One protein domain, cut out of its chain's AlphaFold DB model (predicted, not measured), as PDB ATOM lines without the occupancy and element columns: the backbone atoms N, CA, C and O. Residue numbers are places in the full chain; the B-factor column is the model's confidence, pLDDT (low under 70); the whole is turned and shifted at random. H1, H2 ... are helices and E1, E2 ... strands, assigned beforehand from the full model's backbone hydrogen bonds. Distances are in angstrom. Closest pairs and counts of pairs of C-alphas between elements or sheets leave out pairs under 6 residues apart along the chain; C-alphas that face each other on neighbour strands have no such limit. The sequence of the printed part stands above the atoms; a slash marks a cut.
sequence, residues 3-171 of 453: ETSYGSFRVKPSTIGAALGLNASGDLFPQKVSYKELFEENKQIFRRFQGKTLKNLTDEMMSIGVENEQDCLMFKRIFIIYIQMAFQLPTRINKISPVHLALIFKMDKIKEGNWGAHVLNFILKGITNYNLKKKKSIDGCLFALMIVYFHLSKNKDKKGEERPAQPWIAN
ATOM      1  N   GLU A   3     -56.035 -89.267 -14.205       69.81
ATOM      2  CA  GLU A   3     -55.089 -89.954 -15.081       69.81
ATOM      3  C   GLU A   3     -55.593 -89.954 -16.519       69.81
ATOM      4  O   GLU A   3     -56.779 -90.129 -16.804       69.81
ATOM      5  N   THR A   4     -54.676 -89.688 -17.445       66.00
ATOM      6  CA  THR A   4     -54.987 -89.494 -18.859       66.00
ATOM      7  C   THR A   4     -53.904 -90.121 -19.725       66.00
ATOM      8  O   THR A   4     -52.769 -90.297 -19.284       66.00
ATOM      9  N   SER A   5     -54.209 -90.362 -21.002       60.22
ATOM     10  CA  SER A   5     -53.215 -90.774 -22.007       60.22
ATOM     11  C   SER A   5     -52.054 -89.789 -22.182       60.22
ATOM     12  O   SER A   5     -51.052 -90.146 -22.791       60.22
ATOM     13  N   TYR A   6     -52.180 -88.565 -21.663       62.28
ATOM     14  CA  TYR A   6     -51.155 -87.527 -21.717       62.28
ATOM     15  C   TYR A   6     -50.457 -87.291 -20.362       62.28
ATOM     16  O   TYR A   6     -49.694 -86.333 -20.236       62.28
ATOM     17  N   GLY A   7     -50.738 -88.098 -19.333       69.44
ATOM     18  CA  GLY A   7     -50.167 -87.978 -17.985       69.44
ATOM     19  C   GLY A   7     -51.203 -87.747 -16.878       69.44
ATOM     20  O   GLY A   7     -52.410 -87.693 -17.127       69.44
ATOM     21  N   SER A   8     -50.721 -87.620 -15.642       75.06
ATOM     22  CA  SER A   8     -51.548 -87.479 -14.437       75.06
ATOM     23  C   SER A   8     -51.646 -86.017 -13.989       75.06
ATOM     24  O   SER A   8     -50.641 -85.311 -13.933       75.06
ATOM     25  N   PHE A   9     -52.853 -85.551 -13.658       77.56
ATOM     26  CA  PHE A   9     -53.116 -84.165 -13.262       77.56
ATOM     27  C   PHE A   9     -53.776 -84.062 -11.884       77.56
ATOM     28  O   PHE A   9     -54.696 -84.814 -11.544       77.56
ATOM     29  N   ARG A  10     -53.371 -83.062 -11.094       84.00
ATOM     30  CA  ARG A  10     -54.026 -82.735  -9.822       84.00
ATOM     31  C   ARG A  10     -55.160 -81.731 -10.042       84.00
ATOM     32  O   ARG A  10     -54.931 -80.526 -10.034       84.00
ATOM     33  N   VAL A  11     -56.383 -82.234 -10.191       86.69
ATOM     34  CA  VAL A  11     -57.601 -81.407 -10.188       86.69
ATOM     35  C   VAL A  11     -57.859 -80.896  -8.765       86.69
ATOM     36  O   VAL A  11     -57.884 -81.683  -7.819       86.69
ATOM     37  N   LYS A  12     -58.024 -79.579  -8.613       92.00
ATOM     38  CA  LYS A  12     -58.367 -78.879  -7.362       92.00
ATOM     39  C   LYS A  12     -59.734 -78.183  -7.497       92.00
ATOM     40  O   LYS A  12     -60.174 -77.974  -8.628       92.00
ATOM     41  N   PRO A  13     -60.366 -77.727  -6.396       92.94
ATOM     42  CA  PRO A  13     -61.531 -76.838  -6.452       92.94
ATOM     43  C   PRO A  13     -61.337 -75.646  -7.397       92.94
ATOM     44  O   PRO A  13     -62.197 -75.378  -8.228       92.94
ATOM     45  N   SER A  14     -60.163 -75.003  -7.364       92.81
ATOM     46  CA  SER A  14     -59.813 -73.894  -8.264       92.81
ATOM     47  C   SER A  14     -59.689 -74.294  -9.736       92.81
ATOM     48  O   SER A  14     -59.957 -73.475 -10.608       92.81
ATOM     49  N   THR A  15     -59.354 -75.552 -10.041       91.75
ATOM     50  CA  THR A  15     -59.384 -76.084 -11.412       91.75
ATOM     51  C   THR A  15     -60.819 -76.187 -11.928       91.75
ATOM     52  O   THR A  15     -61.076 -75.856 -13.080       91.75
ATOM     53  N   ILE A  16     -61.757 -76.621 -11.079       90.75
ATOM     54  CA  ILE A  16     -63.185 -76.683 -11.420       90.75
ATOM     55  C   ILE A  16     -63.781 -75.273 -11.525       90.75
ATOM     56  O   ILE A  16     -64.519 -74.996 -12.468       90.75
ATOM     57  N   GLY A  17     -63.401 -74.367 -10.617       91.19
ATOM     58  CA  GLY A  17     -63.782 -72.956 -10.662       91.19
ATOM     59  C   GLY A  17     -63.354 -72.274 -11.959       91.19
ATOM     60  O   GLY A  17     -64.204 -71.770 -12.688       91.19
ATOM     61  N   ALA A  18     -62.068 -72.363 -12.315       91.06
ATOM     62  CA  ALA A  18     -61.537 -71.822 -13.569       91.06
ATOM     63  C   ALA A  18     -62.151 -72.475 -14.820       91.06
ATOM     64  O   ALA A  18     -62.332 -71.807 -15.838       91.06
ATOM     65  N   ALA A  19     -62.500 -73.765 -14.758       89.75
ATOM     66  CA  ALA A  19     -63.135 -74.461 -15.873       89.75
ATOM     67  C   ALA A  19     -64.572 -73.983 -16.139       89.75
ATOM     68  O   ALA A  19     -64.949 -73.840 -17.300       89.75
ATOM     69  N   LEU A  20     -65.358 -73.750 -15.081       88.25
ATOM     70  CA  LEU A  20     -66.808 -73.528 -15.159       88.25
ATOM     71  C   LEU A  20     -67.259 -72.085 -14.872       88.25
ATOM     72  O   LEU A  20     -68.418 -71.772 -15.113       88.25
ATOM     73  N   GLY A  21     -66.386 -71.218 -14.354       89.62
ATOM     74  CA  GLY A  21     -66.752 -69.862 -13.914       89.62
ATOM     75  C   GLY A  21     -67.379 -69.826 -12.529       89.62
ATOM     76  O   GLY A  21     -68.236 -68.994 -12.254       89.62
ATOM     77  N   LEU A  22     -66.978 -70.757 -11.665       90.25
ATOM     78  CA  LEU A  22     -67.537 -70.924 -10.327       90.25
ATOM     79  C   LEU A  22     -66.554 -70.442  -9.258       90.25
ATOM     80  O   LEU A  22     -65.350 -70.685  -9.360       90.25
ATOM     81  N   ASN A  23     -67.074 -69.835  -8.190       90.62
ATOM     82  CA  ASN A  23     -66.277 -69.525  -7.007       90.62
ATOM     83  C   ASN A  23     -65.651 -70.814  -6.432       90.62
ATOM     84  O   ASN A  23     -66.325 -71.830  -6.258       90.62
ATOM     85  N   ALA A  24     -64.348 -70.773  -6.155       91.88
ATOM     86  CA  ALA A  24     -63.564 -71.885  -5.611       91.88
ATOM     87  C   ALA A  24     -62.892 -71.549  -4.263       91.88
ATOM     88  O   ALA A  24     -62.019 -72.287  -3.793       91.88
ATOM     89  N   SER A  25     -63.308 -70.436  -3.663       90.50
ATOM     90  CA  SER A  25     -62.920 -69.907  -2.351       90.50
ATOM     91  C   SER A  25     -64.125 -69.911  -1.401       90.50
ATOM     92  O   SER A  25     -65.236 -70.236  -1.817       90.50
ATOM     93  N   GLY A  26     -63.890 -69.582  -0.128       89.56
ATOM     94  CA  GLY A  26     -64.914 -69.595   0.918       89.56
ATOM     95  C   GLY A  26     -65.228 -70.992   1.461       89.56
ATOM     96  O   GLY A  26     -64.558 -71.979   1.133       89.56
ATOM     97  N   ASP A  27     -66.252 -71.046   2.312       89.75
ATOM     98  CA  ASP A  27     -66.644 -72.240   3.061       89.75
ATOM     99  C   ASP A  27     -67.214 -73.353   2.173       89.75
ATOM    100  O   ASP A  27     -67.811 -73.128   1.113       89.75
ATOM    101  N   LEU A  28     -67.076 -74.594   2.643       87.44
ATOM    102  CA  LEU A  28     -67.737 -75.744   2.035       87.44
ATOM    103  C   LEU A  28     -69.234 -75.742   2.364       87.44
ATOM    104  O   LEU A  28     -69.637 -75.612   3.520       87.44
ATOM    105  N   PHE A  29     -70.069 -75.982   1.353       82.88
ATOM    106  CA  PHE A  29     -71.497 -76.209   1.569       82.88
ATOM    107  C   PHE A  29     -71.741 -77.473   2.418       82.88
ATOM    108  O   PHE A  29     -71.064 -78.488   2.207       82.88
ATOM    109  N   PRO A  30     -72.733 -77.461   3.332       77.50
ATOM    110  CA  PRO A  30     -73.080 -78.633   4.131       77.50
ATOM    111  C   PRO A  30     -73.506 -79.791   3.218       77.50
ATOM    112  O   PRO A  30     -74.380 -79.644   2.368       77.50
ATOM    113  N   GLN A  31     -72.881 -80.961   3.381       70.00
ATOM    114  CA  GLN A  31     -73.151 -82.128   2.525       70.00
ATOM    115  C   GLN A  31     -74.401 -82.922   2.961       70.00
ATOM    116  O   GLN A  31     -74.910 -83.760   2.214       70.00
ATOM    117  N   LYS A  32     -74.877 -82.675   4.181       72.75
ATOM    118  CA  LYS A  32     -76.103 -83.214   4.768       72.75
ATOM    119  C   LYS A  32     -76.776 -82.100   5.564       72.75
ATOM    120  O   LYS A  32     -76.090 -81.232   6.095       72.75
ATOM    121  N   VAL A  33     -78.094 -82.178   5.679       70.44
ATOM    122  CA  VAL A  33     -78.892 -81.389   6.620       70.44
ATOM    123  C   VAL A  33     -79.741 -82.374   7.409       70.44
ATOM    124  O   VAL A  33     -80.399 -83.234   6.823       70.44
ATOM    125  N   SER A  34     -79.676 -82.281   8.732       73.31
ATOM    126  CA  SER A  34     -80.495 -83.079   9.637       73.31
ATOM    127  C   SER A  34     -81.880 -82.450   9.730       73.31
ATOM    128  O   SER A  34     -82.023 -81.318  10.180       73.31
ATOM    129  N   TYR A  35     -82.918 -83.171   9.300       74.62
ATOM    130  CA  TYR A  35     -84.297 -82.667   9.360       74.62
ATOM    131  C   TYR A  35     -84.757 -82.386  10.804       74.62
ATOM    132  O   TYR A  35     -85.592 -81.511  11.023       74.62
ATOM    133  N   LYS A  36     -84.189 -83.095  11.793       78.56
ATOM    134  CA  LYS A  36     -84.480 -82.888  13.220       78.56
ATOM    135  C   LYS A  36     -83.967 -81.534  13.733       78.56
ATOM    136  O   LYS A  36     -84.622 -80.938  14.577       78.56
ATOM    137  N   GLU A  37     -82.856 -81.038  13.185       80.75
ATOM    138  CA  GLU A  37     -82.215 -79.761  13.556       80.75
ATOM    139  C   GLU A  37     -82.733 -78.553  12.750       80.75
ATOM    140  O   GLU A  37     -82.280 -77.428  12.949       80.75
ATOM    141  N   LEU A  38     -83.671 -78.751  11.816       79.62
ATOM    142  CA  LEU A  38     -84.271 -77.645  11.071       79.62
ATOM    143  C   LEU A  38     -85.323 -76.901  11.908       79.62
ATOM    144  O   LEU A  38     -86.231 -77.513  12.466       79.62
ATOM    145  N   PHE A  39     -85.273 -75.568  11.892       83.25
ATOM    146  CA  PHE A  39     -86.397 -74.716  12.297       83.25
ATOM    147  C   PHE A  39     -87.660 -75.030  11.469       83.25
ATOM    148  O   PHE A  39     -87.556 -75.452  10.313       83.25
ATOM    149  N   GLU A  40     -88.858 -74.811  12.024       85.12
ATOM    150  CA  GLU A  40     -90.120 -75.213  11.373       85.12
ATOM    151  C   GLU A  40     -90.337 -74.583   9.991       85.12
ATOM    152  O   GLU A  40     -90.785 -75.267   9.072       85.12
ATOM    153  N   GLU A  41     -89.933 -73.329   9.790       82.44
ATOM    154  CA  GLU A  41     -89.942 -72.668   8.475       82.44
ATOM    155  C   GLU A  41     -89.125 -73.459   7.437       82.44
ATOM    156  O   GLU A  41     -89.584 -73.742   6.327       82.44
ATOM    157  N   ASN A  42     -87.932 -73.918   7.825       84.38
ATOM    158  CA  ASN A  42     -87.075 -74.737   6.975       84.38
ATOM    159  C   ASN A  42     -87.658 -76.142   6.750       84.38
ATOM    160  O   ASN A  42     -87.508 -76.692   5.658       84.38
ATOM    161  N   LYS A  43     -88.385 -76.710   7.721       86.50
ATOM    162  CA  LYS A  43     -89.129 -77.965   7.520       86.50
ATOM    163  C   LYS A  43     -90.299 -77.792   6.544       86.50
ATOM    164  O   LYS A  43     -90.525 -78.686   5.731       86.50
ATOM    165  N   GLN A  44     -91.011 -76.661   6.556       87.50
ATOM    166  CA  GLN A  44     -92.043 -76.360   5.551       87.50
ATOM    167  C   GLN A  44     -91.442 -76.282   4.141       87.50
ATOM    168  O   GLN A  44     -91.942 -76.924   3.216       87.50
ATOM    169  N   ILE A  45     -90.319 -75.573   3.989       87.44
ATOM    170  CA  ILE A  45     -89.565 -75.486   2.729       87.44
ATOM    171  C   ILE A  45     -89.092 -76.877   2.273       87.44
ATOM    172  O   ILE A  45     -89.239 -77.222   1.100       87.44
ATOM    173  N   PHE A  46     -88.583 -77.710   3.188       86.00
ATOM    174  CA  PHE A  46     -88.195 -79.094   2.894       86.00
ATOM    175  C   PHE A  46     -89.378 -79.909   2.350       86.00
ATOM    176  O   PHE A  46     -89.275 -80.495   1.270       86.00
ATOM    177  N   ARG A  47     -90.522 -79.895   3.054       87.94
ATOM    178  CA  ARG A  47     -91.750 -80.599   2.642       87.94
ATOM    179  C   ARG A  47     -92.244 -80.129   1.269       87.94
ATOM    180  O   ARG A  47     -92.617 -80.964   0.452       87.94
ATOM    181  N   ARG A  48     -92.164 -78.825   0.964       89.56
ATOM    182  CA  ARG A  48     -92.561 -78.247  -0.338       89.56
ATOM    183  C   ARG A  48     -91.760 -78.784  -1.530       89.56
ATOM    184  O   ARG A  48     -92.290 -78.799  -2.642       89.56
ATOM    185  N   PHE A  49     -90.507 -79.197  -1.332       88.19
ATOM    186  CA  PHE A  49     -89.651 -79.743  -2.394       88.19
ATOM    187  C   PHE A  49     -89.483 -81.268  -2.340       88.19
ATOM    188  O   PHE A  49     -88.965 -81.865  -3.283       88.19
ATOM    189  N   GLN A  50     -89.941 -81.931  -1.281       85.94
ATOM    190  CA  GLN A  50     -89.863 -83.381  -1.173       85.94
ATOM    191  C   GLN A  50     -90.686 -84.060  -2.282       85.94
ATOM    192  O   GLN A  50     -91.856 -83.761  -2.493       85.94
ATOM    193  N   GLY A  51     -90.064 -84.980  -3.024       85.31
ATOM    194  CA  GLY A  51     -90.733 -85.770  -4.066       85.31
ATOM    195  C   GLY A  51     -91.054 -85.039  -5.379       85.31
ATOM    196  O   GLY A  51     -91.357 -85.724  -6.358       85.31
ATOM    197  N   LYS A  52     -90.932 -83.702  -5.441       89.75
ATOM    198  CA  LYS A  52     -91.079 -82.923  -6.682       89.75
ATOM    199  C   LYS A  52     -90.053 -83.345  -7.735       89.75
ATOM    200  O   LYS A  52     -88.942 -83.776  -7.416       89.75
ATOM    201  N   THR A  53     -90.435 -83.202  -9.000       89.75
ATOM    202  CA  THR A  53     -89.579 -83.476 -10.158       89.75
ATOM    203  C   THR A  53     -88.991 -82.208 -10.762       89.75
ATOM    204  O   THR A  53     -89.449 -81.102 -10.474       89.75
ATOM    205  N   LEU A  54     -88.017 -82.366 -11.663       86.69
ATOM    206  CA  LEU A  54     -87.464 -81.242 -12.420       86.69
ATOM    207  C   LEU A  54     -88.532 -80.480 -13.224       86.69
ATOM    208  O   LEU A  54     -88.472 -79.259 -13.279       86.69
ATOM    209  N   LYS A  55     -89.547 -81.176 -13.767       89.31
ATOM    210  CA  LYS A  55     -90.692 -80.522 -14.421       89.31
ATOM    211  C   LYS A  55     -91.457 -79.638 -13.432       89.31
ATOM    212  O   LYS A  55     -91.701 -78.481 -13.735       89.31
ATOM    213  N   ASN A  56     -91.755 -80.146 -12.233       92.00
ATOM    214  CA  ASN A  56     -92.452 -79.354 -11.214       92.00
ATOM    215  C   ASN A  56     -91.658 -78.102 -10.808       92.00
ATOM    216  O   ASN A  56     -92.271 -77.077 -10.540       92.00
ATOM    217  N   LEU A  57     -90.320 -78.172 -10.774       90.81
ATOM    218  CA  LEU A  57     -89.479 -76.993 -10.541       90.81
ATOM    219  C   LEU A  57     -89.568 -75.988 -11.695       90.81
ATOM    220  O   LEU A  57     -89.654 -74.798 -11.424       90.81
ATOM    221  N   THR A  58     -89.572 -76.439 -12.953       90.88
ATOM    222  CA  THR A  58     -89.773 -75.556 -14.114       90.88
ATOM    223  C   THR A  58     -91.138 -74.872 -14.060       90.88
ATOM    224  O   THR A  58     -91.203 -73.652 -14.173       90.88
ATOM    225  N   ASP A  59     -92.210 -75.634 -13.833       92.50
ATOM    226  CA  ASP A  59     -93.576 -75.105 -13.763       92.50
ATOM    227  C   ASP A  59     -93.716 -74.073 -12.616       92.50
ATOM    228  O   ASP A  59     -94.320 -73.013 -12.789       92.50
ATOM    229  N   GLU A  60     -93.096 -74.332 -11.457       92.25
ATOM    230  CA  GLU A  60     -93.073 -73.423 -10.297       92.25
ATOM    231  C   GLU A  60     -92.196 -72.179 -10.540       92.25
ATOM    232  O   GLU A  60     -92.570 -71.073 -10.162       92.25
ATOM    233  N   MET A  61     -91.058 -72.326 -11.227       91.19
ATOM    234  CA  MET A  61     -90.164 -71.219 -11.593       91.19
ATOM    235  C   MET A  61     -90.791 -70.255 -12.612       91.19
ATOM    236  O   MET A  61     -90.450 -69.078 -12.612       91.19
ATOM    237  N   MET A  62     -91.688 -70.748 -13.472       89.94
ATOM    238  CA  MET A  62     -92.389 -69.946 -14.486       89.94
ATOM    239  C   MET A  62     -93.672 -69.281 -13.961       89.94
ATOM    240  O   MET A  62     -94.182 -68.369 -14.607       89.94
ATOM    241  N   SER A  63     -94.207 -69.740 -12.823       91.06
ATOM    242  CA  SER A  63     -95.456 -69.234 -12.220       91.06
ATOM    243  C   SER A  63     -95.245 -68.346 -10.992       91.06
ATOM    244  O   SER A  63     -96.168 -67.641 -10.588       91.06
ATOM    245  N   ILE A  64     -94.053 -68.360 -10.392       90.56
ATOM    246  CA  ILE A  64     -93.729 -67.525  -9.235       90.56
ATOM    247  C   ILE A  64     -93.475 -66.065  -9.646       90.56
ATOM    248  O   ILE A  64     -92.669 -65.779 -10.533       90.56
ATOM    249  N   GLY A  65     -94.159 -65.130  -8.982       83.00
ATOM    250  CA  GLY A  65     -93.902 -63.699  -9.137       83.00
ATOM    251  C   GLY A  65     -92.536 -63.308  -8.563       83.00
ATOM    252  O   GLY A  65     -92.046 -63.920  -7.620       83.00
ATOM    253  N   VAL A  66     -91.909 -62.265  -9.107       78.94
ATOM    254  CA  VAL A  66     -90.630 -61.726  -8.589       78.94
ATOM    255  C   VAL A  66     -90.783 -60.346  -7.937       78.94
ATOM    256  O   VAL A  66     -89.793 -59.671  -7.674       78.94
ATOM    257  N   GLU A  67     -92.027 -59.938  -7.681       84.00
ATOM    258  CA  GLU A  67     -92.406 -58.603  -7.199       84.00
ATOM    259  C   GLU A  67     -92.233 -58.429  -5.684       84.00
ATOM    260  O   GLU A  67     -91.937 -57.329  -5.227       84.00
ATOM    261  N   ASN A  68     -92.377 -59.506  -4.901       90.94
ATOM    262  CA  ASN A  68     -92.177 -59.485  -3.451       90.94
ATOM    263  C   ASN A  68     -90.903 -60.247  -3.038       90.94
ATOM    264  O   ASN A  68     -90.435 -61.155  -3.730       90.94
ATOM    265  N   GLU A  69     -90.323 -59.877  -1.892       89.50
ATOM    266  CA  GLU A  69     -89.029 -60.414  -1.448       89.50
ATOM    267  C   GLU A  69     -89.062 -61.919  -1.146       89.50
ATOM    268  O   GLU A  69     -88.080 -62.621  -1.409       89.50
ATOM    269  N   GLN A  70     -90.187 -62.425  -0.634       88.62
ATOM    270  CA  GLN A  70     -90.340 -63.823  -0.237       88.62
ATOM    271  C   GLN A  70     -90.424 -64.748  -1.454       88.62
ATOM    272  O   GLN A  70     -89.731 -65.767  -1.508       88.62
ATOM    273  N   ASP A  71     -91.199 -64.369  -2.468       89.69
ATOM    274  CA  ASP A  71     -91.276 -65.090  -3.733       89.69
ATOM    275  C   ASP A  71     -89.983 -64.930  -4.540       89.69
ATOM    276  O   ASP A  71     -89.496 -65.901  -5.112       89.69
ATOM    277  N   CYS A  72     -89.311 -63.773  -4.470       88.75
ATOM    278  CA  CYS A  72     -87.956 -63.608  -5.001       88.75
ATOM    279  C   CYS A  72     -86.946 -64.562  -4.321       88.75
ATOM    280  O   CYS A  72     -86.088 -65.155  -4.986       88.75
ATOM    281  N   LEU A  73     -87.028 -64.750  -2.998       89.50
ATOM    282  CA  LEU A  73     -86.208 -65.712  -2.255       89.50
ATOM    283  C   LEU A  73     -86.550 -67.160  -2.635       89.50
ATOM    284  O   LEU A  73     -85.646 -67.976  -2.836       89.50
ATOM    285  N   MET A  74     -87.834 -67.482  -2.781       89.81
ATOM    286  CA  MET A  74     -88.299 -68.800  -3.212       89.81
ATOM    287  C   MET A  74     -87.903 -69.111  -4.660       89.81
ATOM    288  O   MET A  74     -87.405 -70.207  -4.909       89.81
ATOM    289  N   PHE A  75     -87.987 -68.149  -5.582       90.94
ATOM    290  CA  PHE A  75     -87.470 -68.256  -6.948       90.94
ATOM    291  C   PHE A  75     -85.975 -68.581  -6.938       90.94
ATOM    292  O   PHE A  75     -85.547 -69.546  -7.571       90.94
ATOM    293  N   LYS A  76     -85.169 -67.851  -6.149       90.38
ATOM    294  CA  LYS A  76     -83.728 -68.131  -6.005       90.38
ATOM    295  C   LYS A  76     -83.479 -69.553  -5.478       90.38
ATOM    296  O   LYS A  76     -82.574 -70.223  -5.970       90.38
ATOM    297  N   ARG A  77     -84.279 -70.044  -4.522       91.38
ATOM    298  CA  ARG A  77     -84.200 -71.432  -4.024       91.38
ATOM    299  C   ARG A  77     -84.545 -72.450  -5.120       91.38
ATOM    300  O   ARG A  77     -83.759 -73.367  -5.344       91.38
ATOM    301  N   ILE A  78     -85.664 -72.269  -5.829       90.94
ATOM    302  CA  ILE A  78     -86.107 -73.127  -6.946       90.94
ATOM    303  C   ILE A  78     -85.027 -73.191  -8.029       90.94
ATOM    304  O   ILE A  78     -84.616 -74.283  -8.419       90.94
ATOM    305  N   PHE A  79     -84.516 -72.033  -8.454       90.06
ATOM    306  CA  PHE A  79     -83.473 -71.908  -9.469       90.06
ATOM    307  C   PHE A  79     -82.196 -72.664  -9.081       90.06
ATOM    308  O   PHE A  79     -81.632 -73.392  -9.895       90.06
ATOM    309  N   ILE A  80     -81.757 -72.565  -7.822       89.19
ATOM    310  CA  ILE A  80     -80.578 -73.292  -7.331       89.19
ATOM    311  C   ILE A  80     -80.800 -74.809  -7.341       89.19
ATOM    312  O   ILE A  80     -79.921 -75.532  -7.815       89.19
ATOM    313  N   ILE A  81     -81.958 -75.302  -6.877       88.06
ATOM    314  CA  ILE A  81     -82.276 -76.740  -6.952       88.06
ATOM    315  C   ILE A  81     -82.295 -77.180  -8.418       88.06
ATOM    316  O   ILE A  81     -81.677 -78.186  -8.758       88.06
ATOM    317  N   TYR A  82     -82.956 -76.419  -9.291       88.56
ATOM    318  CA  TYR A  82     -83.052 -76.696 -10.722       88.56
ATOM    319  C   TYR A  82     -81.664 -76.803 -11.372       88.56
ATOM    320  O   TYR A  82     -81.375 -77.808 -12.019       88.56
ATOM    321  N   ILE A  83     -80.767 -75.836 -11.134       84.75
ATOM    322  CA  ILE A  83     -79.382 -75.875 -11.631       84.75
ATOM    323  C   ILE A  83     -78.632 -77.088 -11.067       84.75
ATOM    324  O   ILE A  83     -77.970 -77.800 -11.823       84.75
ATOM    325  N   GLN A  84     -78.747 -77.381  -9.766       81.94
ATOM    326  CA  GLN A  84     -78.115 -78.568  -9.186       81.94
ATOM    327  C   GLN A  84     -78.648 -79.870  -9.794       81.94
ATOM    328  O   GLN A  84     -77.854 -80.769 -10.062       81.94
ATOM    329  N   MET A  85     -79.953 -79.980 -10.049       82.12
ATOM    330  CA  MET A  85     -80.540 -81.161 -10.680       82.12
ATOM    331  C   MET A  85     -80.101 -81.305 -12.136       82.12
ATOM    332  O   MET A  85     -79.569 -82.349 -12.506       82.12
ATOM    333  N   ALA A  86     -80.276 -80.256 -12.942       79.75
ATOM    334  CA  ALA A  86     -79.936 -80.248 -14.360       79.75
ATOM    335  C   ALA A  86     -78.435 -80.481 -14.611       79.75
ATOM    336  O   ALA A  86     -78.068 -81.057 -15.634       79.75
ATOM    337  N   PHE A  87     -77.571 -80.051 -13.684       76.50
ATOM    338  CA  PHE A  87     -76.124 -80.219 -13.789       76.50
ATOM    339  C   PHE A  87     -75.621 -81.529 -13.162       76.50
ATOM    340  O   PHE A  87     -74.785 -82.207 -13.753       76.50
ATOM    341  N   GLN A  88     -76.072 -81.896 -11.956       73.19
ATOM    342  CA  GLN A  88     -75.427 -82.948 -11.156       73.19
ATOM    343  C   GLN A  88     -76.136 -84.309 -11.181       73.19
ATOM    344  O   GLN A  88     -75.472 -85.319 -10.957       73.19
ATOM    345  N   LEU A  89     -77.446 -84.395 -11.423       67.62
ATOM    346  CA  LEU A  89     -78.151 -85.682 -11.335       67.62
ATOM    347  C   LEU A  89     -78.015 -86.519 -12.624       67.62
ATOM    348  O   LEU A  89     -77.900 -85.979 -13.723       67.62
ATOM    349  N   PRO A  90     -78.031 -87.862 -12.520       58.78
ATOM    350  CA  PRO A  90     -78.164 -88.722 -13.684       58.78
ATOM    351  C   PRO A  90     -79.599 -88.629 -14.214       58.78
ATOM    352  O   PRO A  90     -80.553 -88.626 -13.438       58.78
ATOM    353  N   THR A  91     -79.763 -88.683 -15.535       58.16
ATOM    354  CA  THR A  91     -81.057 -88.564 -16.245       58.16
ATOM    355  C   THR A  91     -82.148 -89.553 -15.806       58.16
ATOM    356  O   THR A  91     -83.315 -89.364 -16.133       58.16
ATOM    357  N   ARG A  92     -81.792 -90.600 -15.050       57.00
ATOM    358  CA  ARG A  92     -82.716 -91.603 -14.495       57.00
ATOM    359  C   ARG A  92     -83.364 -91.210 -13.161       57.00
ATOM    360  O   ARG A  92     -84.323 -91.859 -12.764       57.00
ATOM    361  N   ILE A  93     -82.856 -90.196 -12.456       66.62
ATOM    362  CA  ILE A  93     -83.430 -89.727 -11.184       66.62
ATOM    363  C   ILE A  93     -84.123 -88.389 -11.443       66.62
ATOM    364  O   ILE A  93     -83.492 -87.337 -11.443       66.62
ATOM    365  N   ASN A  94     -85.433 -88.441 -11.680       72.69
ATOM    366  CA  ASN A  94     -86.244 -87.264 -11.999       72.69
ATOM    367  C   ASN A  94     -86.767 -86.504 -10.764       72.69
ATOM    368  O   ASN A  94     -87.229 -85.376 -10.929       72.69
ATOM    369  N   LYS A  95     -86.697 -87.091  -9.559       84.06
ATOM    370  CA  LYS A  95     -87.127 -86.494  -8.278       84.06
ATOM    371  C   LYS A  95     -85.976 -85.791  -7.549       84.06
ATOM    372  O   LYS A  95     -84.837 -86.254  -7.589       84.06
ATOM    373  N   ILE A  96     -86.286 -84.712  -6.828       82.00
ATOM    374  CA  ILE A  96     -85.327 -83.985  -5.983       82.00
ATOM    375  C   ILE A  96     -84.779 -84.913  -4.891       82.00
ATOM    376  O   ILE A  96     -85.525 -85.451  -4.072       82.00
ATOM    377  N   SER A  97     -83.455 -85.082  -4.857       77.06
ATOM    378  CA  SER A  97     -82.770 -85.759  -3.752       77.06
ATOM    379  C   SER A  97     -82.576 -84.798  -2.569       77.06
ATOM    380  O   SER A  97     -82.175 -83.653  -2.802       77.06
ATOM    381  N   PRO A  98     -82.727 -85.249  -1.305       75.44
ATOM    382  CA  PRO A  98     -82.442 -84.434  -0.117       75.44
ATOM    383  C   PRO A  98     -81.040 -83.803  -0.089       75.44
ATOM    384  O   PRO A  98     -80.841 -82.779   0.556       75.44
ATOM    385  N   VAL A  99     -80.073 -84.364  -0.827       73.81
ATOM    386  CA  VAL A  99     -78.715 -83.810  -0.974       73.81
ATOM    387  C   VAL A  99     -78.716 -82.411  -1.617       73.81
ATOM    388  O   VAL A  99     -77.865 -81.592  -1.280       73.81
ATOM    389  N   HIS A 100     -79.676 -82.107  -2.496       76.75
ATOM    390  CA  HIS A 100     -79.805 -80.788  -3.136       76.75
ATOM    391  C   HIS A 100     -80.560 -79.777  -2.257       76.75
ATOM    392  O   HIS A 100     -80.358 -78.571  -2.365       76.75
ATOM    393  N   LEU A 101     -81.359 -80.258  -1.298       82.38
ATOM    394  CA  LEU A 101     -82.057 -79.397  -0.338       82.38
ATOM    395  C   LEU A 101     -81.113 -78.778   0.706       82.38
ATOM    396  O   LEU A 101     -81.495 -77.840   1.392       82.38
ATOM    397  N   ALA A 102     -79.864 -79.237   0.810       80.44
ATOM    398  CA  ALA A 102     -78.906 -78.667   1.756       80.44
ATOM    399  C   ALA A 102     -78.514 -77.206   1.444       80.44
ATOM    400  O   ALA A 102     -78.191 -76.455   2.364       80.44
ATOM    401  N   LEU A 103     -78.542 -76.786   0.170       80.62
ATOM    402  CA  LEU A 103     -78.107 -75.440  -0.230       80.62
ATOM    403  C   LEU A 103     -79.173 -74.356  -0.018       80.62
ATOM    404  O   LEU A 103     -78.824 -73.225   0.309       80.62
ATOM    405  N   ILE A 104     -80.461 -74.684  -0.153       84.75
ATOM    406  CA  ILE A 104     -81.559 -73.694  -0.097       84.75
ATOM    407  C   ILE A 104     -81.803 -73.081   1.291       84.75
ATOM    408  O   ILE A 104     -82.568 -72.122   1.420       84.75
ATOM    409  N   PHE A 105     -81.151 -73.623   2.323       82.50
ATOM    410  CA  PHE A 105     -81.179 -73.107   3.692       82.50
ATOM    411  C   PHE A 105     -80.046 -72.112   3.996       82.50
ATOM    412  O   PHE A 105     -80.083 -71.473   5.040       82.50
ATOM    413  N   LYS A 106     -79.056 -71.958   3.101       79.62
ATOM    414  CA  LYS A 106     -77.932 -71.009   3.237       79.62
ATOM    415  C   LYS A 106     -77.845 -70.085   2.019       79.62
ATOM    416  O   LYS A 106     -76.838 -70.039   1.310       79.62
ATOM    417  N   MET A 107     -78.960 -69.405   1.736       84.25
ATOM    418  CA  MET A 107     -79.110 -68.490   0.594       84.25
ATOM    419  C   MET A 107     -78.296 -67.199   0.746       84.25
ATOM    420  O   MET A 107     -77.932 -66.592  -0.255       84.25
ATOM    421  N   ASP A 108     -77.988 -66.810   1.981       82.00
ATOM    422  CA  ASP A 108     -77.039 -65.756   2.347       82.00
ATOM    423  C   ASP A 108     -75.634 -66.076   1.808       82.00
ATOM    424  O   ASP A 108     -75.067 -65.314   1.025       82.00
ATOM    425  N   LYS A 109     -75.115 -67.271   2.116       82.38
ATOM    426  CA  LYS A 109     -73.744 -67.689   1.764       82.38
ATOM    427  C   LYS A 109     -73.604 -68.206   0.334       82.38
ATOM    428  O   LYS A 109     -72.539 -68.681  -0.059       82.38
ATOM    429  N   ILE A 110     -74.665 -68.151  -0.469       84.31
ATOM    430  CA  ILE A 110     -74.718 -68.869  -1.746       84.31
ATOM    431  C   ILE A 110     -73.785 -68.297  -2.817       84.31
ATOM    432  O   ILE A 110     -73.339 -69.028  -3.699       84.31
ATOM    433  N   LYS A 111     -73.458 -67.002  -2.733       84.38
ATOM    434  CA  LYS A 111     -72.475 -66.349  -3.613       84.38
ATOM    435  C   LYS A 111     -71.032 -66.624  -3.167       84.38
ATOM    436  O   LYS A 111     -70.144 -66.775  -4.003       84.38
ATOM    437  N   GLU A 112     -70.819 -66.725  -1.859       87.44
ATOM    438  CA  GLU A 112     -69.505 -66.819  -1.209       87.44
ATOM    439  C   GLU A 112     -69.008 -68.260  -1.032       87.44
ATOM    440  O   GLU A 112     -67.810 -68.484  -0.877       87.44
ATOM    441  N   GLY A 113     -69.910 -69.243  -1.079       87.69
ATOM    442  CA  GLY A 113     -69.584 -70.651  -0.884       87.69
ATOM    443  C   GLY A 113     -68.765 -71.278  -2.017       87.69
ATOM    444  O   GLY A 113     -68.827 -70.883  -3.186       87.69
ATOM    445  N   ASN A 114     -68.015 -72.321  -1.664       92.19
ATOM    446  CA  ASN A 114     -67.038 -72.966  -2.533       92.19
ATOM    447  C   ASN A 114     -67.682 -73.949  -3.528       92.19
ATOM    448  O   ASN A 114     -67.648 -75.177  -3.372       92.19
ATOM    449  N   TRP A 115     -68.275 -73.400  -4.585       89.44
ATOM    450  CA  TRP A 115     -68.895 -74.148  -5.680       89.44
ATOM    451  C   TRP A 115     -67.924 -75.088  -6.403       89.44
ATOM    452  O   TRP A 115     -68.290 -76.220  -6.730       89.44
ATOM    453  N   GLY A 116     -66.672 -74.664  -6.602       90.75
ATOM    454  CA  GLY A 116     -65.617 -75.496  -7.186       90.75
ATOM    455  C   GLY A 116     -65.361 -76.772  -6.376       90.75
ATOM    456  O   GLY A 116     -65.242 -77.857  -6.949       90.75
ATOM    457  N   ALA A 117     -65.336 -76.674  -5.042       91.62
ATOM    458  CA  ALA A 117     -65.198 -77.826  -4.155       91.62
ATOM    459  C   ALA A 117     -66.476 -78.671  -4.100       91.62
ATOM    460  O   ALA A 117     -66.391 -79.897  -4.101       91.62
ATOM    461  N   HIS A 118     -67.655 -78.047  -4.106       86.88
ATOM    462  CA  HIS A 118     -68.939 -78.751  -4.131       86.88
ATOM    463  C   HIS A 118     -69.081 -79.649  -5.373       86.88
ATOM    464  O   HIS A 118     -69.347 -80.846  -5.242       86.88
ATOM    465  N   VAL A 119     -68.807 -79.109  -6.568       87.62
ATOM    466  CA  VAL A 119     -68.820 -79.874  -7.827       87.62
ATOM    467  C   VAL A 119     -67.725 -80.948  -7.842       87.62
ATOM    468  O   VAL A 119     -67.993 -82.084  -8.234       87.62
ATOM    469  N   LEU A 120     -66.511 -80.644  -7.362       88.75
ATOM    470  CA  LEU A 120     -65.434 -81.637  -7.275       88.75
ATOM    471  C   LEU A 120     -65.799 -82.806  -6.347       88.75
ATOM    472  O   LEU A 120     -65.619 -83.964  -6.720       88.75
ATOM    473  N   ASN A 121     -66.353 -82.519  -5.169       88.44
ATOM    474  CA  ASN A 121     -66.786 -83.528  -4.202       88.44
ATOM    475  C   ASN A 121     -67.922 -84.398  -4.754       88.44
ATOM    476  O   ASN A 121     -67.932 -85.608  -4.517       88.44
ATOM    477  N   PHE A 122     -68.848 -83.816  -5.524       85.81
ATOM    478  CA  PHE A 122     -69.883 -84.575  -6.222       85.81
ATOM    479  C   PHE A 122     -69.266 -85.575  -7.216       85.81
ATOM    480  O   PHE A 122     -69.554 -86.772  -7.154       85.81
ATOM    481  N   ILE A 123     -68.361 -85.101  -8.080       85.94
ATOM    482  CA  ILE A 123     -67.659 -85.918  -9.081       85.94
ATOM    483  C   ILE A 123     -66.867 -87.051  -8.410       85.94
ATOM    484  O   ILE A 123     -67.006 -88.213  -8.797       85.94
ATOM    485  N   LEU A 124     -66.090 -86.739  -7.366       87.38
ATOM    486  CA  LEU A 124     -65.329 -87.726  -6.593       87.38
ATOM    487  C   LEU A 124     -66.248 -88.794  -5.985       87.38
ATOM    488  O   LEU A 124     -65.980 -89.982  -6.138       87.38
ATOM    489  N   LYS A 125     -67.375 -88.401  -5.380       85.69
ATOM    490  CA  LYS A 125     -68.364 -89.336  -4.818       85.69
ATOM    491  C   LYS A 125     -69.001 -90.225  -5.894       85.69
ATOM    492  O   LYS A 125     -69.218 -91.413  -5.649       85.69
ATOM    493  N   GLY A 126     -69.281 -89.688  -7.082       83.12
ATOM    494  CA  GLY A 126     -69.767 -90.457  -8.233       83.12
ATOM    495  C   GLY A 126     -68.771 -91.535  -8.674       83.12
ATOM    496  O   GLY A 126     -69.131 -92.708  -8.776       83.12
ATOM    497  N   ILE A 127     -67.504 -91.151  -8.846       84.00
ATOM    498  CA  ILE A 127     -66.393 -92.043  -9.212       84.00
ATOM    499  C   ILE A 127     -66.165 -93.123  -8.151       84.00
ATOM    500  O   ILE A 127     -66.077 -94.302  -8.486       84.00
ATOM    501  N   THR A 128     -66.106 -92.754  -6.868       86.19
ATOM    502  CA  THR A 128     -65.897 -93.709  -5.771       86.19
ATOM    503  C   THR A 128     -67.004 -94.762  -5.734       86.19
ATOM    504  O   THR A 128     -66.713 -95.948  -5.593       86.19
ATOM    505  N   ASN A 129     -68.268 -94.372  -5.930       85.12
ATOM    506  CA  ASN A 129     -69.383 -95.322  -5.986       85.12
ATOM    507  C   ASN A 129     -69.309 -96.270  -7.195       85.12
ATOM    508  O   ASN A 129     -69.674 -97.437  -7.067       85.12
ATOM    509  N   TYR A 130     -68.826 -95.795  -8.345       84.00
ATOM    510  CA  TYR A 130     -68.598 -96.633  -9.524       84.00
ATOM    511  C   TYR A 130     -67.447 -97.628  -9.306       84.00
ATOM    512  O   TYR A 130     -67.620 -98.828  -9.512       84.00
ATOM    513  N   ASN A 131     -66.301 -97.160  -8.799       83.38
ATOM    514  CA  ASN A 131     -65.129 -98.001  -8.525       83.38
ATOM    515  C   ASN A 131     -65.421 -99.085  -7.471       83.38
ATOM    516  O   ASN A 131     -64.990-100.225  -7.622       83.38
ATOM    517  N   LEU A 132     -66.210 -98.758  -6.440       89.81
ATOM    518  CA  LEU A 132     -66.696 -99.713  -5.435       89.81
ATOM    519  C   LEU A 132     -67.838-100.620  -5.944       89.81
ATOM    520  O   LEU A 132     -68.466-101.304  -5.142       89.81
ATOM    521  N   LYS A 133     -68.160-100.593  -7.247       88.75
ATOM    522  CA  LYS A 133     -69.266-101.328  -7.897       88.75
ATOM    523  C   LYS A 133     -70.664-101.067  -7.306       88.75
ATOM    524  O   LYS A 133     -71.623-101.727  -7.697       88.75
ATOM    525  N   LYS A 134     -70.818-100.055  -6.441       86.00
ATOM    526  CA  LYS A 134     -72.103 -99.627  -5.849       86.00
ATOM    527  C   LYS A 134     -73.055 -99.038  -6.892       86.00
ATOM    528  O   LYS A 134     -74.260 -98.990  -6.668       86.00
ATOM    529  N   LYS A 135     -72.525 -98.565  -8.026       81.12
ATOM    530  CA  LYS A 135     -73.299 -98.071  -9.173       81.12
ATOM    531  C   LYS A 135     -72.721 -98.584 -10.490       81.12
ATOM    532  O   LYS A 135     -71.508 -98.613 -10.668       81.12
ATOM    533  N   LYS A 136     -73.603 -98.921 -11.440       83.38
ATOM    534  CA  LYS A 136     -73.238 -99.378 -12.800       83.38
ATOM    535  C   LYS A 136     -72.710 -98.250 -13.708       83.38
ATOM    536  O   LYS A 136     -72.137 -98.531 -14.754       83.38
ATOM    537  N   SER A 137     -72.912 -96.990 -13.324       78.62
ATOM    538  CA  SER A 137     -72.475 -95.783 -14.036       78.62
ATOM    539  C   SER A 137     -71.943 -94.746 -13.050       78.62
ATOM    540  O   SER A 137     -72.353 -94.731 -11.889       78.62
ATOM    541  N   ILE A 138     -71.068 -93.856 -13.522       78.69
ATOM    542  CA  ILE A 138     -70.806 -92.591 -12.832       78.69
ATOM    543  C   ILE A 138     -71.970 -91.656 -13.161       78.69
ATOM    544  O   ILE A 138     -72.304 -91.472 -14.330       78.69
ATOM    545  N   ASP A 139     -72.584 -91.089 -12.131       69.38
ATOM    546  CA  ASP A 139     -73.712 -90.175 -12.274       69.38
ATOM    547  C   ASP A 139     -73.232 -88.712 -12.291       69.38
ATOM    548  O   ASP A 139     -72.312 -88.354 -11.552       69.38
ATOM    549  N   GLY A 140     -73.886 -87.864 -13.093       69.31
ATOM    550  CA  GLY A 140     -73.702 -86.407 -13.102       69.31
ATOM    551  C   GLY A 140     -72.648 -85.846 -14.063       69.31
ATOM    552  O   GLY A 140     -72.262 -86.478 -15.047       69.31
ATOM    553  N   CYS A 141     -72.210 -84.610 -13.788       67.81
ATOM    554  CA  CYS A 141     -71.482 -83.750 -14.730       67.81
ATOM    555  C   CYS A 141     -70.021 -84.157 -15.021       67.81
ATOM    556  O   CYS A 141     -69.070 -83.449 -14.681       67.81
ATOM    557  N   LEU A 142     -69.821 -85.261 -15.743       77.75
ATOM    558  CA  LEU A 142     -68.515 -85.604 -16.323       77.75
ATOM    559  C   LEU A 142     -68.015 -84.553 -17.333       77.75
ATOM    560  O   LEU A 142     -66.812 -84.456 -17.567       77.75
ATOM    561  N   PHE A 143     -68.906 -83.718 -17.879       78.44
ATOM    562  CA  PHE A 143     -68.567 -82.600 -18.763       78.44
ATOM    563  C   PHE A 143     -67.539 -81.638 -18.135       78.44
ATOM    564  O   PHE A 143     -66.612 -81.207 -18.818       78.44
ATOM    565  N   ALA A 144     -67.607 -81.383 -16.823       84.31
ATOM    566  CA  ALA A 144     -66.600 -80.579 -16.125       84.31
ATOM    567  C   ALA A 144     -65.187 -81.189 -16.230       84.31
ATOM    568  O   ALA A 144     -64.218 -80.477 -16.502       84.31
ATOM    569  N   LEU A 145     -65.063 -82.519 -16.097       83.62
ATOM    570  CA  LEU A 145     -63.793 -83.220 -16.317       83.62
ATOM    571  C   LEU A 145     -63.358 -83.175 -17.786       83.62
ATOM    572  O   LEU A 145     -62.158 -83.116 -18.042       83.62
ATOM    573  N   MET A 146     -64.293 -83.167 -18.742       83.50
ATOM    574  CA  MET A 146     -63.970 -83.034 -20.167       83.50
ATOM    575  C   MET A 146     -63.380 -81.661 -20.499       83.50
ATOM    576  O   MET A 146     -62.342 -81.609 -21.155       83.50
ATOM    577  N   ILE A 147     -63.967 -80.566 -20.002       86.06
ATOM    578  CA  ILE A 147     -63.417 -79.209 -20.179       86.06
ATOM    579  C   ILE A 147     -62.013 -79.115 -19.569       86.06
ATOM    580  O   ILE A 147     -61.080 -78.668 -20.239       86.06
ATOM    581  N   VAL A 148     -61.828 -79.610 -18.338       86.94
ATOM    582  CA  VAL A 148     -60.513 -79.666 -17.675       86.94
ATOM    583  C   VAL A 148     -59.509 -80.483 -18.495       86.94
ATOM    584  O   VAL A 148     -58.408 -80.013 -18.770       86.94
ATOM    585  N   TYR A 149     -59.883 -81.681 -18.943       84.00
ATOM    586  CA  TYR A 149     -59.035 -82.547 -19.761       84.00
ATOM    587  C   TYR A 149     -58.657 -81.900 -21.104       84.00
ATOM    588  O   TYR A 149     -57.495 -81.950 -21.515       84.00
ATOM    589  N   PHE A 150     -59.610 -81.280 -21.803       83.12
ATOM    590  CA  PHE A 150     -59.363 -80.654 -23.101       83.12
ATOM    591  C   PHE A 150     -58.476 -79.420 -22.983       83.12
ATOM    592  O   PHE A 150     -57.556 -79.256 -23.785       83.12
ATOM    593  N   HIS A 151     -58.686 -78.617 -21.945       83.44
ATOM    594  CA  HIS A 151     -57.826 -77.493 -21.612       83.44
ATOM    595  C   HIS A 151     -56.390 -77.950 -21.306       83.44
ATOM    596  O   HIS A 151     -55.434 -77.522 -21.951       83.44
ATOM    597  N   LEU A 152     -56.240 -78.899 -20.377       80.25
ATOM    598  CA  LEU A 152     -54.940 -79.410 -19.936       80.25
ATOM    599  C   LEU A 152     -54.196 -80.234 -21.000       80.25
ATOM    600  O   LEU A 152     -52.991 -80.428 -20.872       80.25
ATOM    601  N   SER A 153     -54.881 -80.726 -22.038       77.06
ATOM    602  CA  SER A 153     -54.254 -81.384 -23.196       77.06
ATOM    603  C   SER A 153     -53.900 -80.417 -24.329       77.06
ATOM    604  O   SER A 153     -52.997 -80.721 -25.095       77.06
ATOM    605  N   LYS A 154     -54.568 -79.259 -24.448       76.44
ATOM    606  CA  LYS A 154     -54.212 -78.210 -25.426       76.44
ATOM    607  C   LYS A 154     -52.994 -77.387 -24.976       76.44
ATOM    608  O   LYS A 154     -52.252 -76.914 -25.826       76.44
ATOM    609  N   ASN A 155     -52.773 -77.269 -23.662       69.00
ATOM    610  CA  ASN A 155     -51.829 -76.314 -23.062       69.00
ATOM    611  C   ASN A 155     -50.562 -76.943 -22.441       69.00
ATOM    612  O   ASN A 155     -49.925 -76.317 -21.602       69.00
ATOM    613  N   LYS A 156     -50.182 -78.177 -22.812       66.00
ATOM    614  CA  LYS A 156     -49.023 -78.877 -22.206       66.00
ATOM    615  C   LYS A 156     -47.680 -78.238 -22.520       66.00
ATOM    616  O   LYS A 156     -46.856 -78.058 -21.626       66.00
ATOM    617  N   ASP A 157     -47.493 -77.910 -23.789       61.41
ATOM    618  CA  ASP A 157     -46.196 -77.508 -24.337       61.41
ATOM    619  C   ASP A 157     -46.055 -75.973 -24.377       61.41
ATOM    620  O   ASP A 157     -44.971 -75.421 -24.545       61.41
ATOM    621  N   LYS A 158     -47.165 -75.273 -24.120       64.38
ATOM    622  CA  LYS A 158     -47.319 -73.815 -24.118       64.38
ATOM    623  C   LYS A 158     -46.919 -73.221 -22.761       64.38
ATOM    624  O   LYS A 158     -47.739 -72.648 -22.050       64.38
ATOM    625  N   LYS A 159     -45.646 -73.371 -22.378       58.41
ATOM    626  CA  LYS A 159     -45.115 -72.889 -21.081       58.41
ATOM    627  C   LYS A 159     -45.039 -71.360 -20.929       58.41
ATOM    628  O   LYS A 159     -44.768 -70.900 -19.824       58.41
ATOM    629  N   GLY A 160     -45.264 -70.594 -21.999       58.28
ATOM    630  CA  GLY A 160     -45.171 -69.128 -22.006       58.28
ATOM    631  C   GLY A 160     -46.278 -68.413 -22.783       58.28
ATOM    632  O   GLY A 160     -46.117 -67.240 -23.088       58.28
ATOM    633  N   GLU A 161     -47.377 -69.092 -23.130       58.69
ATOM    634  CA  GLU A 161     -48.539 -68.396 -23.698       58.69
ATOM    635  C   GLU A 161     -49.373 -67.731 -22.602       58.69
ATOM    636  O   GLU A 161     -49.438 -68.208 -21.463       58.69
ATOM    637  N   GLU A 162     -50.030 -66.633 -22.973       59.06
ATOM    638  CA  GLU A 162     -50.988 -65.930 -22.128       59.06
ATOM    639  C   GLU A 162     -52.031 -66.910 -21.575       59.06
ATOM    640  O   GLU A 162     -52.539 -67.780 -22.292       59.06
ATOM    641  N   ARG A 163     -52.340 -66.806 -20.275       64.06
ATOM    642  CA  ARG A 163     -53.306 -67.719 -19.658       64.06
ATOM    643  C   ARG A 163     -54.664 -67.504 -20.329       64.06
ATOM    644  O   ARG A 163     -55.226 -66.424 -20.160       64.06
ATOM    645  N   PRO A 164     -55.225 -68.512 -21.022       67.44
ATOM    646  CA  PRO A 164     -56.515 -68.375 -21.686       67.44
ATOM    647  C   PRO A 164     -57.586 -67.897 -20.707       67.44
ATOM    648  O   PRO A 164     -57.670 -68.402 -19.578       67.44
ATOM    649  N   ALA A 165     -58.396 -66.946 -21.173       77.50
ATOM    650  CA  ALA A 165     -59.426 -66.283 -20.387       77.50
ATOM    651  C   ALA A 165     -60.300 -67.290 -19.626       77.50
ATOM    652  O   ALA A 165     -60.629 -68.375 -20.122       77.50
ATOM    653  N   GLN A 166     -60.651 -66.933 -18.393       81.62
ATOM    654  CA  GLN A 166     -61.592 -67.698 -17.585       81.62
ATOM    655  C   GLN A 166     -63.009 -67.133 -17.786       81.62
ATOM    656  O   GLN A 166     -63.154 -65.918 -17.906       81.62
ATOM    657  N   PRO A 167     -64.047 -67.985 -17.795       88.88
ATOM    658  CA  PRO A 167     -63.990 -69.422 -17.543       88.88
ATOM    659  C   PRO A 167     -63.623 -70.241 -18.784       88.88
ATOM    660  O   PRO A 167     -64.016 -69.912 -19.897       88.88
ATOM    661  N   TRP A 168     -62.910 -71.357 -18.608       87.88
ATOM    662  CA  TRP A 168     -62.414 -72.136 -19.749       87.88
ATOM    663  C   TRP A 168     -63.522 -72.699 -20.640       87.88
ATOM    664  O   TRP A 168     -63.265 -72.913 -21.819       87.88
ATOM    665  N   ILE A 169     -64.724 -72.927 -20.103       85.69
ATOM    666  CA  ILE A 169     -65.917 -73.313 -20.869       85.69
ATOM    667  C   ILE A 169     -66.264 -72.304 -21.977       85.69
ATOM    668  O   ILE A 169     -66.688 -72.728 -23.044       85.69
ATOM    669  N   ALA A 170     -66.002 -71.003 -21.784       85.25
ATOM    670  CA  ALA A 170     -66.230 -69.978 -22.810       85.25
ATOM    671  C   ALA A 170     -65.293 -70.131 -24.025       85.25
ATOM    672  O   ALA A 170     -65.608 -69.671 -25.116       85.25
ATOM    673  N   ASN A 171     -64.168 -70.837 -23.856       82.88
ATOM    674  CA  ASN A 171     -63.181 -71.086 -24.910       82.88
ATOM    675  C   ASN A 171     -63.485 -72.358 -25.732       82.88
ATOM    676  O   ASN A 171     -62.616 -72.815 -26.480       82.88
TER     677      ASN A 171
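This is residues 3 to 171 of the 453 residues of an uncharacterized protein of Arachis hypogaea (UniProt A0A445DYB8). Two groups of helices sit end to end along the longest axis: in one, H5, H6 and H7 pack round the short helix H1, H5 only with its first part, so that the rest of H5 runs away from H1; in the other, H3 and H4 make a helical hairpin, with H2 touching no helix. The two groups are loosely joined, by the long unnamed stretches of residues 21 to 39 and 89 to 114 and by the end of H4, which comes close to H5; in the link from H6 to H7, residues 157 to 162 stick out. The printed part has 169 residues, with one named strand and seven named helices in the order E1, H1, H2, H3, H4, H5, H6, H7, and its class is mostly helix. It is only just compact, close to loose, with a radius of gyration of the C-alphas of 18.0 A, and the C-alphas span 55 by 40 by 29 A.

E1, residues 7 to 9, pairs with no named strand, but residues 3 to 4 pair with residues 7 to 8 of E1, antiparallel. E1 and H6, residues 142 to 154, are near each other, with 5 pairs of C-alphas within 10 A. H1, residues 13 to 20, is the hub and touches three helices. It touches H5, residues 115 to 131, about perpendicular at 80 degrees; the closest C-alphas are those of Pro 13 and Gly 116, 4.4 A apart, and H5 does so with residues 115 to 120 alone. H1 touches H6 about perpendicular at 89 degrees, with residues 144 to 148 of H6 alone; the closest C-alphas are those of Ala 19 and Val 148, 6.1 A apart. H1 also touches H7, residues 168 to 171, where the closest C-alphas, of Ala 19 and Trp 168, are 4.6 A apart. H6 and H7 only just touch, with 3 pairs of C-alphas within 8 A, the closest being those of Ile 147 and Ile 169, 6.4 A apart; H6 does so with residues 147 to 151 alone. H5 and H6 are close but not clearly touching, with the closest C-alphas, of Ile 123 and Leu 142, 7.3 A apart. H2, residues 40 to 49, and H3, residues 54 to 63, are apart. H3 and H4, residues 69 to 88, form a helical hairpin: they touch at a shallow tilt of 28 degrees, opposite ways, and their closest C-alphas are those of Met 61 and Phe 75, 6.1 A apart. H4 and H5 are close but not clearly touching, with the closest C-alphas, of Gln 88 and Phe 122, 7.6 A apart. Every O i to N i+4 pair is within hydrogen-bond range in H1, H2, H3, H4, H5 and H6; H7 is too short for such a pair.

E1 begins at C-alpha 7 at (-50.167, -87.978, -17.985), and H1 begins at C-alpha 13 at (-61.531, -76.838, -6.452). H2 is 14.5 A long from first to last C-alpha and H3 14.4 A. H4, the longest helix by residues with 20, measures 28.1 A. H5 measures 24.3 A and H6 18.5 A. H7 ends at C-alpha 171 at (-63.181, -71.086, -24.910).

The two C-alphas farthest apart, those of Glu 40 and Asp 157, are 56.7 A from each other. The printed part has no cut. The links from H1 to H2, H4 to H5 and H6 to H7 are long. The mean pLDDT of the printed part is 82.2; 23 residues are under 70, namely residues 3 to 7, 89 to 93, 139 to 141 and 155 to 164.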